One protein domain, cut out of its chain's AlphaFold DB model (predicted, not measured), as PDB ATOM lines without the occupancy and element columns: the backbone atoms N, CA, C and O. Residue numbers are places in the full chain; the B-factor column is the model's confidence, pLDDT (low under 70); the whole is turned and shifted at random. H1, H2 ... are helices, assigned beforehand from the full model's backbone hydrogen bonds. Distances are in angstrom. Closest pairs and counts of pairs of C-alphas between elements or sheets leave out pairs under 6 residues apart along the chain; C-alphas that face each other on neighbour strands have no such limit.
ATOM      1  N   PHE A 280      19.277 -14.156 -51.765       70.00
ATOM      2  CA  PHE A 280      18.347 -15.182 -51.296       70.00
ATOM      3  C   PHE A 280      17.147 -14.644 -50.497       70.00
ATOM      4  O   PHE A 280      16.203 -15.398 -50.294       70.00
ATOM      5  N   THR A 281      17.135 -13.377 -50.052       76.88
ATOM      6  CA  THR A 281      15.961 -12.792 -49.370       76.88
ATOM      7  C   THR A 281      14.970 -12.128 -50.321       76.88
ATOM      8  O   THR A 281      13.833 -11.891 -49.925       76.88
ATOM      9  N   LYS A 282      15.354 -11.898 -51.586       74.00
ATOM     10  CA  LYS A 282      14.472 -11.360 -52.637       74.00
ATOM     11  C   LYS A 282      13.194 -12.169 -52.939       74.00
ATOM     12  O   LYS A 282      12.230 -11.535 -53.355       74.00
ATOM     13  N   PRO A 283      13.136 -13.506 -52.783       79.25
ATOM     14  CA  PRO A 283      11.931 -14.274 -53.104       79.25
ATOM     15  C   PRO A 283      10.754 -14.023 -52.155       79.25
ATOM     16  O   PRO A 283       9.623 -14.345 -52.505       79.25
ATOM     17  N   LEU A 284      11.004 -13.484 -50.955       81.75
ATOM     18  CA  LEU A 284       9.997 -13.323 -49.911       81.75
ATOM     19  C   LEU A 284       9.848 -11.835 -49.560       81.75
ATOM     20  O   LEU A 284      10.836 -11.160 -49.269       81.75
ATOM     21  N   THR A 285       8.618 -11.309 -49.603       83.50
ATOM     22  CA  THR A 285       8.356  -9.901 -49.258       83.50
ATOM     23  C   THR A 285       8.620  -9.649 -47.771       83.50
ATOM     24  O   THR A 285       8.596 -10.576 -46.959       83.50
ATOM     25  N   THR A 286       8.871  -8.397 -47.382       83.12
ATOM     26  CA  THR A 286       9.098  -8.019 -45.974       83.12
ATOM     27  C   THR A 286       7.957  -8.467 -45.066       83.12
ATOM     28  O   THR A 286       8.205  -9.001 -43.989       83.12
ATOM     29  N   ASP A 287       6.717  -8.340 -45.532       85.50
ATOM     30  CA  ASP A 287       5.527  -8.734 -44.772       85.50
ATOM     31  C   ASP A 287       5.459 -10.252 -44.576       85.50
ATOM     32  O   ASP A 287       5.112 -10.732 -43.497       85.50
ATOM     33  N   LEU A 288       5.862 -11.018 -45.595       87.56
ATOM     34  CA  LEU A 288       5.967 -12.472 -45.512       87.56
ATOM     35  C   LEU A 288       7.097 -12.906 -44.569       87.56
ATOM     36  O   LEU A 288       6.902 -13.843 -43.802       87.56
ATOM     37  N   TRP A 289       8.236 -12.205 -44.549       86.88
ATOM     38  CA  TRP A 289       9.305 -12.455 -43.574       86.88
ATOM     39  C   TRP A 289       8.827 -12.257 -42.134       86.88
ATOM     40  O   TRP A 289       9.042 -13.129 -41.289       86.88
ATOM     41  N   PHE A 290       8.145 -11.143 -41.851       90.38
ATOM     42  CA  PHE A 290       7.563 -10.902 -40.529       90.38
ATOM     43  C   PHE A 290       6.492 -11.940 -40.185       90.38
ATOM     44  O   PHE A 290       6.468 -12.433 -39.058       90.38
ATOM     45  N   GLY A 291       5.666 -12.333 -41.159       92.56
ATOM     46  CA  GLY A 291       4.685 -13.406 -41.010       92.56
ATOM     47  C   GLY A 291       5.326 -14.749 -40.649       92.56
ATOM     48  O   GLY A 291       4.892 -15.395 -39.697       92.56
ATOM     49  N   SER A 292       6.395 -15.151 -41.344       89.06
ATOM     50  CA  SER A 292       7.126 -16.390 -41.054       89.06
ATOM     51  C   SER A 292       7.766 -16.362 -39.667       89.06
ATOM     52  O   SER A 292       7.619 -17.325 -38.916       89.06
ATOM     53  N   ILE A 293       8.418 -15.261 -39.284       91.06
ATOM     54  CA  ILE A 293       9.014 -15.114 -37.946       91.06
ATOM     55  C   ILE A 293       7.930 -15.187 -36.862       91.06
ATOM     56  O   ILE A 293       8.095 -15.904 -35.874       91.06
ATOM     57  N   ALA A 294       6.800 -14.500 -37.054       93.25
ATOM     58  CA  ALA A 294       5.679 -14.541 -36.119       93.25
ATOM     59  C   ALA A 294       5.088 -15.955 -35.993       93.25
ATOM     60  O   ALA A 294       4.794 -16.395 -34.880       93.25
ATOM     61  N   PHE A 295       4.972 -16.688 -37.104       92.12
ATOM     62  CA  PHE A 295       4.497 -18.071 -37.106       92.12
ATOM     63  C   PHE A 295       5.447 -19.002 -36.345       92.12
ATOM     64  O   PHE A 295       4.985 -19.752 -35.489       92.12
ATOM     65  N   PHE A 296       6.762 -18.896 -36.569       87.62
ATOM     66  CA  PHE A 296       7.769 -19.673 -35.836       87.62
ATOM     67  C   PHE A 296       7.728 -19.416 -34.322       87.62
ATOM     68  O   PHE A 296       7.819 -20.352 -33.522       87.62
ATOM     69  N   ILE A 297       7.558 -18.155 -33.913       88.38
ATOM     70  CA  ILE A 297       7.426 -17.791 -32.497       88.38
ATOM     71  C   ILE A 297       6.129 -18.364 -31.919       88.38
ATOM     72  O   ILE A 297       6.146 -18.955 -30.839       88.38
ATOM     73  N   TYR A 298       5.014 -18.239 -32.642       90.88
ATOM     74  CA  TYR A 298       3.725 -18.789 -32.228       90.88
ATOM     75  C   TYR A 298       3.792 -20.309 -32.041       90.88
ATOM     76  O   TYR A 298       3.406 -20.810 -30.984       90.88
ATOM     77  N   THR A 299       4.349 -21.045 -33.007       83.75
ATOM     78  CA  THR A 299       4.524 -22.499 -32.891       83.75
ATOM     79  C   THR A 299       5.432 -22.864 -31.720       83.75
ATOM     80  O   THR A 299       5.121 -23.799 -30.986       83.75
ATOM     81  N   GLY A 300       6.499 -22.094 -31.476       80.62
ATOM     82  CA  GLY A 300       7.376 -22.290 -30.318       80.62
ATOM     83  C   GLY A 300       6.650 -22.121 -28.978       80.62
ATOM     84  O   GLY A 300       6.821 -22.939 -28.076       80.62
ATOM     85  N   ILE A 301       5.782 -21.110 -28.857       84.56
ATOM     86  CA  ILE A 301       4.967 -20.879 -27.651       84.56
ATOM     87  C   ILE A 301       3.946 -22.003 -27.450       84.56
ATOM     88  O   ILE A 301       3.760 -22.468 -26.325       84.56
ATOM     89  N   VAL A 302       3.292 -22.460 -28.522       83.50
ATOM     90  CA  VAL A 302       2.316 -23.560 -28.462       83.50
ATOM     91  C   VAL A 302       2.981 -24.853 -27.998       83.50
ATOM     92  O   VAL A 302       2.468 -25.495 -27.079       83.50
ATOM     93  N   ILE A 303       4.134 -25.209 -28.573       78.50
ATOM     94  CA  ILE A 303       4.910 -26.387 -28.159       78.50
ATOM     95  C   ILE A 303       5.309 -26.260 -26.686       78.50
ATOM     96  O   ILE A 303       5.047 -27.169 -25.900       78.50
ATOM     97  N   TRP A 304       5.843 -25.106 -26.275       75.38
ATOM     98  CA  TRP A 304       6.229 -24.860 -24.884       75.38
ATOM     99  C   TRP A 304       5.059 -25.014 -23.898       75.38
ATOM    100  O   TRP A 304       5.218 -25.607 -22.828       75.38
ATOM    101  N   LEU A 305       3.865 -24.522 -24.247       78.38
ATOM    102  CA  LEU A 305       2.661 -24.668 -23.421       78.38
ATOM    103  C   LEU A 305       2.171 -26.119 -23.343       78.38
ATOM    104  O   LEU A 305       1.789 -26.571 -22.260       78.38
ATOM    105  N   LEU A 306       2.168 -26.841 -24.467       74.75
ATOM    106  CA  LEU A 306       1.771 -28.252 -24.515       74.75
ATOM    107  C   LEU A 306       2.709 -29.117 -23.673       74.75
ATOM    108  O   LEU A 306       2.250 -29.954 -22.897       74.75
ATOM    109  N   GLU A 307       4.009 -28.865 -23.754       67.50
ATOM    110  CA  GLU A 307       5.012 -29.623 -23.016       67.50
ATOM    111  C   GLU A 307       4.979 -29.315 -21.514       67.50
ATOM    112  O   GLU A 307       5.012 -30.227 -20.684       67.50
ATOM    113  N   ARG A 308       4.762 -28.045 -21.142       68.56
ATOM    114  CA  ARG A 308       4.540 -27.646 -19.742       68.56
ATOM    115  C   ARG A 308       3.310 -28.318 -19.124       68.56
ATOM    116  O   ARG A 308       3.276 -28.521 -17.913       68.56
ATOM    117  N   ARG A 309       2.301 -28.663 -19.929       65.19
ATOM    118  CA  ARG A 309       1.095 -29.369 -19.470       65.19
ATOM    119  C   ARG A 309       1.335 -30.867 -19.234       65.19
ATOM    120  O   ARG A 309       0.632 -31.451 -18.415       65.19
ATOM    121  N   ILE A 310       2.290 -31.480 -19.938       65.25
ATOM    122  CA  ILE A 310       2.529 -32.936 -19.934       65.25
ATOM    123  C   ILE A 310       3.572 -33.371 -18.878       65.25
ATOM    124  O   ILE A 310       3.661 -34.553 -18.573       65.25
ATOM    125  N   ASN A 311       4.277 -32.446 -18.207       59.53
ATOM    126  CA  ASN A 311       5.242 -32.756 -17.129       59.53
ATOM    127  C   ASN A 311       6.334 -33.773 -17.544       59.53
ATOM    128  O   ASN A 311       6.802 -34.574 -16.732       59.53
ATOM    129  N   ASN A 312       6.784 -33.725 -18.801       57.91
ATOM    130  CA  ASN A 312       7.925 -34.519 -19.249       57.91
ATOM    131  C   ASN A 312       9.220 -33.971 -18.627       57.91
ATOM    132  O   ASN A 312       9.698 -32.895 -18.984       57.91
ATOM    133  N   ALA A 313       9.797 -34.722 -17.687       54.38
ATOM    134  CA  ALA A 313      10.988 -34.327 -16.932       54.38
ATOM    135  C   ALA A 313      12.289 -34.302 -17.768       54.38
ATOM    136  O   ALA A 313      13.302 -33.761 -17.318       54.38
ATOM    137  N   GLU A 314      12.275 -34.857 -18.980       54.06
ATOM    138  CA  GLU A 314      13.480 -35.096 -19.787       54.06
ATOM    139  C   GLU A 314      13.955 -33.859 -20.577       54.06
ATOM    140  O   GLU A 314      15.121 -33.762 -20.958       54.06
ATOM    141  N   LEU A 315      13.092 -32.850 -20.729       52.59
ATOM    142  CA  LEU A 315      13.389 -31.604 -21.447       52.59
ATOM    143  C   LEU A 315      13.463 -30.363 -20.548       52.59
ATOM    144  O   LEU A 315      13.585 -29.248 -21.051       52.59
ATOM    145  N   THR A 316      13.486 -30.526 -19.224       51.97
ATOM    146  CA  THR A 316      13.611 -29.445 -18.221       51.97
ATOM    147  C   THR A 316      15.035 -28.853 -18.142       51.97
ATOM    148  O   THR A 316      15.644 -28.760 -17.080       51.97
ATOM    149  N   GLY A 317      15.623 -28.500 -19.285       60.88
ATOM    150  CA  GLY A 317      16.942 -27.873 -19.398       60.88
ATOM    151  C   GLY A 317      16.877 -26.385 -19.760       60.88
ATOM    152  O   GLY A 317      15.812 -25.834 -20.015       60.88
ATOM    153  N   SER A 318      18.047 -25.736 -19.811       60.81
ATOM    154  CA  SER A 318      18.210 -24.347 -20.278       60.81
ATOM    155  C   SER A 318      17.521 -24.108 -21.631       60.81
ATOM    156  O   SER A 318      17.603 -24.951 -22.523       60.81
ATOM    157  N   PHE A 319      16.899 -22.934 -21.796       60.97
ATOM    158  CA  PHE A 319      16.152 -22.509 -22.990       60.97
ATOM    159  C   PHE A 319      16.899 -22.765 -24.315       60.97
ATOM    160  O   PHE A 319      16.306 -23.218 -25.290       60.97
ATOM    161  N   LEU A 320      18.225 -22.574 -24.339       55.81
ATOM    162  CA  LEU A 320      19.059 -22.828 -25.524       55.81
ATOM    163  C   LEU A 320      19.142 -24.317 -25.906       55.81
ATOM    164  O   LEU A 320      19.277 -24.650 -27.080       55.81
ATOM    165  N   ARG A 321      19.033 -25.220 -24.927       62.06
ATOM    166  CA  ARG A 321      19.070 -26.674 -25.141       62.06
ATOM    167  C   ARG A 321      17.739 -27.191 -25.687       62.06
ATOM    168  O   ARG A 321      17.749 -28.046 -26.563       62.06
ATOM    169  N   GLN A 322      16.617 -26.633 -25.229       64.06
ATOM    170  CA  GLN A 322      15.284 -26.935 -25.771       64.06
ATOM    171  C   GLN A 322      15.155 -26.476 -27.228       64.06
ATOM    172  O   GLN A 322      14.674 -27.220 -28.077       64.06
ATOM    173  N   LEU A 323      15.668 -25.281 -27.534       63.59
ATOM    174  CA  LEU A 323      15.667 -24.736 -28.889       63.59
ATOM    175  C   LEU A 323      16.552 -25.573 -29.836       63.59
ATOM    176  O   LEU A 323      16.163 -25.836 -30.971       63.59
ATOM    177  N   GLY A 324      17.691 -26.078 -29.344       65.44
ATOM    178  CA  GLY A 324      18.544 -27.014 -30.082       65.44
ATOM    179  C   GLY A 324      17.885 -28.369 -30.371       65.44
ATOM    180  O   GLY A 324      18.007 -28.870 -31.486       65.44
ATOM    181  N   ILE A 325      17.146 -28.943 -29.412       67.31
ATOM    182  CA  ILE A 325      16.432 -30.220 -29.601       67.31
ATOM    183  C   ILE A 325      15.270 -30.057 -30.595       67.31
ATOM    184  O   ILE A 325      15.100 -30.902 -31.472       67.31
ATOM    185  N   ALA A 326      14.524 -28.951 -30.536       65.44
ATOM    186  CA  ALA A 326      13.440 -28.672 -31.481       65.44
ATOM    187  C   ALA A 326      13.941 -28.501 -32.930       65.44
ATOM    188  O   ALA A 326      13.328 -29.027 -33.862       65.44
ATOM    189  N   ILE A 327      15.075 -27.817 -33.128       66.38
ATOM    190  CA  ILE A 327      15.716 -27.696 -34.449       66.38
ATOM    191  C   ILE A 327      16.230 -29.062 -34.923       66.38
ATOM    192  O   ILE A 327      16.028 -29.415 -36.081       66.38
ATOM    193  N   TYR A 328      16.839 -29.855 -34.037       66.25
ATOM    194  CA  TYR A 328      17.335 -31.194 -34.364       66.25
ATOM    195  C   TYR A 328      16.213 -32.130 -34.841       66.25
ATOM    196  O   TYR A 328      16.334 -32.713 -35.916       66.25
ATOM    197  N   PHE A 329      15.087 -32.206 -34.122       65.81
ATOM    198  CA  PHE A 329      13.931 -33.001 -34.557       65.81
ATOM    199  C   PHE A 329      13.329 -32.484 -35.869       65.81
ATOM    200  O   PHE A 329      13.007 -33.277 -36.740       65.81
ATOM    201  N   SER A 330      13.237 -31.168 -36.072       63.28
ATOM    202  CA  SER A 330      12.643 -30.611 -37.300       63.28
ATOM    203  C   SER A 330      13.452 -30.910 -38.573       63.28
ATOM    204  O   SER A 330      12.884 -30.904 -39.661       63.28
ATOM    205  N   PHE A 331      14.761 -31.154 -38.453       62.81
ATOM    206  CA  PHE A 331      15.644 -31.449 -39.591       62.81
ATOM    207  C   PHE A 331      15.991 -32.935 -39.753       62.81
ATOM    208  O   PHE A 331      16.357 -33.339 -40.853       62.81
ATOM    209  N   PHE A 332      15.895 -33.738 -38.687       59.59
ATOM    210  CA  PHE A 332      16.338 -35.139 -38.678       59.59
ATOM    211  C   PHE A 332      15.252 -36.149 -38.271       59.59
ATOM    212  O   PHE A 332      15.547 -37.334 -38.179       59.59
ATOM    213  N   ALA A 333      13.998 -35.731 -38.055       52.62
ATOM    214  CA  ALA A 333      12.914 -36.662 -37.706       52.62
ATOM    215  C   ALA A 333      12.520 -37.646 -38.827       52.62
ATOM    216  O   ALA A 333      11.822 -38.608 -38.531       52.62
ATOM    217  N   ASP A 334      12.988 -37.451 -40.065       51.91
ATOM    218  CA  ASP A 334      12.710 -38.358 -41.193       51.91
ATOM    219  C   ASP A 334      13.850 -39.358 -41.482       51.91
ATOM    220  O   ASP A 334      13.834 -40.032 -42.511       51.91
TER     221      ASP A 334
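What this domain is: This is residues 280 to 334 of the 336 residues of an uncharacterized protein of Digitaria exilis (UniProt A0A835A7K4). One long, straight helix, H1, makes the longest axis, and after a short link the shorter helix H2 is set crosswise beside it, with a gap between the two. The arrangement is open, with no packed core. The printed part has 55 residues with two named helices, H1 then H2, and no named strand; the class is all helix. It is loose, with a radius of gyration of the C-alphas of 14.1 A, and elongated, spanning 42 by 22 by 21 A.

Where its parts are: H1, residues 286 to 310, runs 36.6 A from C-alpha 286 at (9.098, -8.019, -45.974) to C-alpha 310 at (2.529, -32.936, -19.934). H2, residues 319 to 332, runs 20.1 A and ends at C-alpha 332 at (16.338, -35.139, -38.678).

How they stand to each other: H1 and H2 are apart, with no C-alpha of the one within 8 A of the other. Eight residues make the short link between them. In H1 and H2 every O i to N i+4 pair is within hydrogen-bond range. Residues 293 to 299 of H1, residues 309 to 314 and residues 327 to 334, of which 327 to 332 belong to H2, stand free.

The domain as a whole: The two C-alphas farthest apart, those of Lys 282 and Ala 313, are 42.6 A apart. The printed part has no cut. Its mean pLDDT is 72.3, and residues 307 to 334 are under 70.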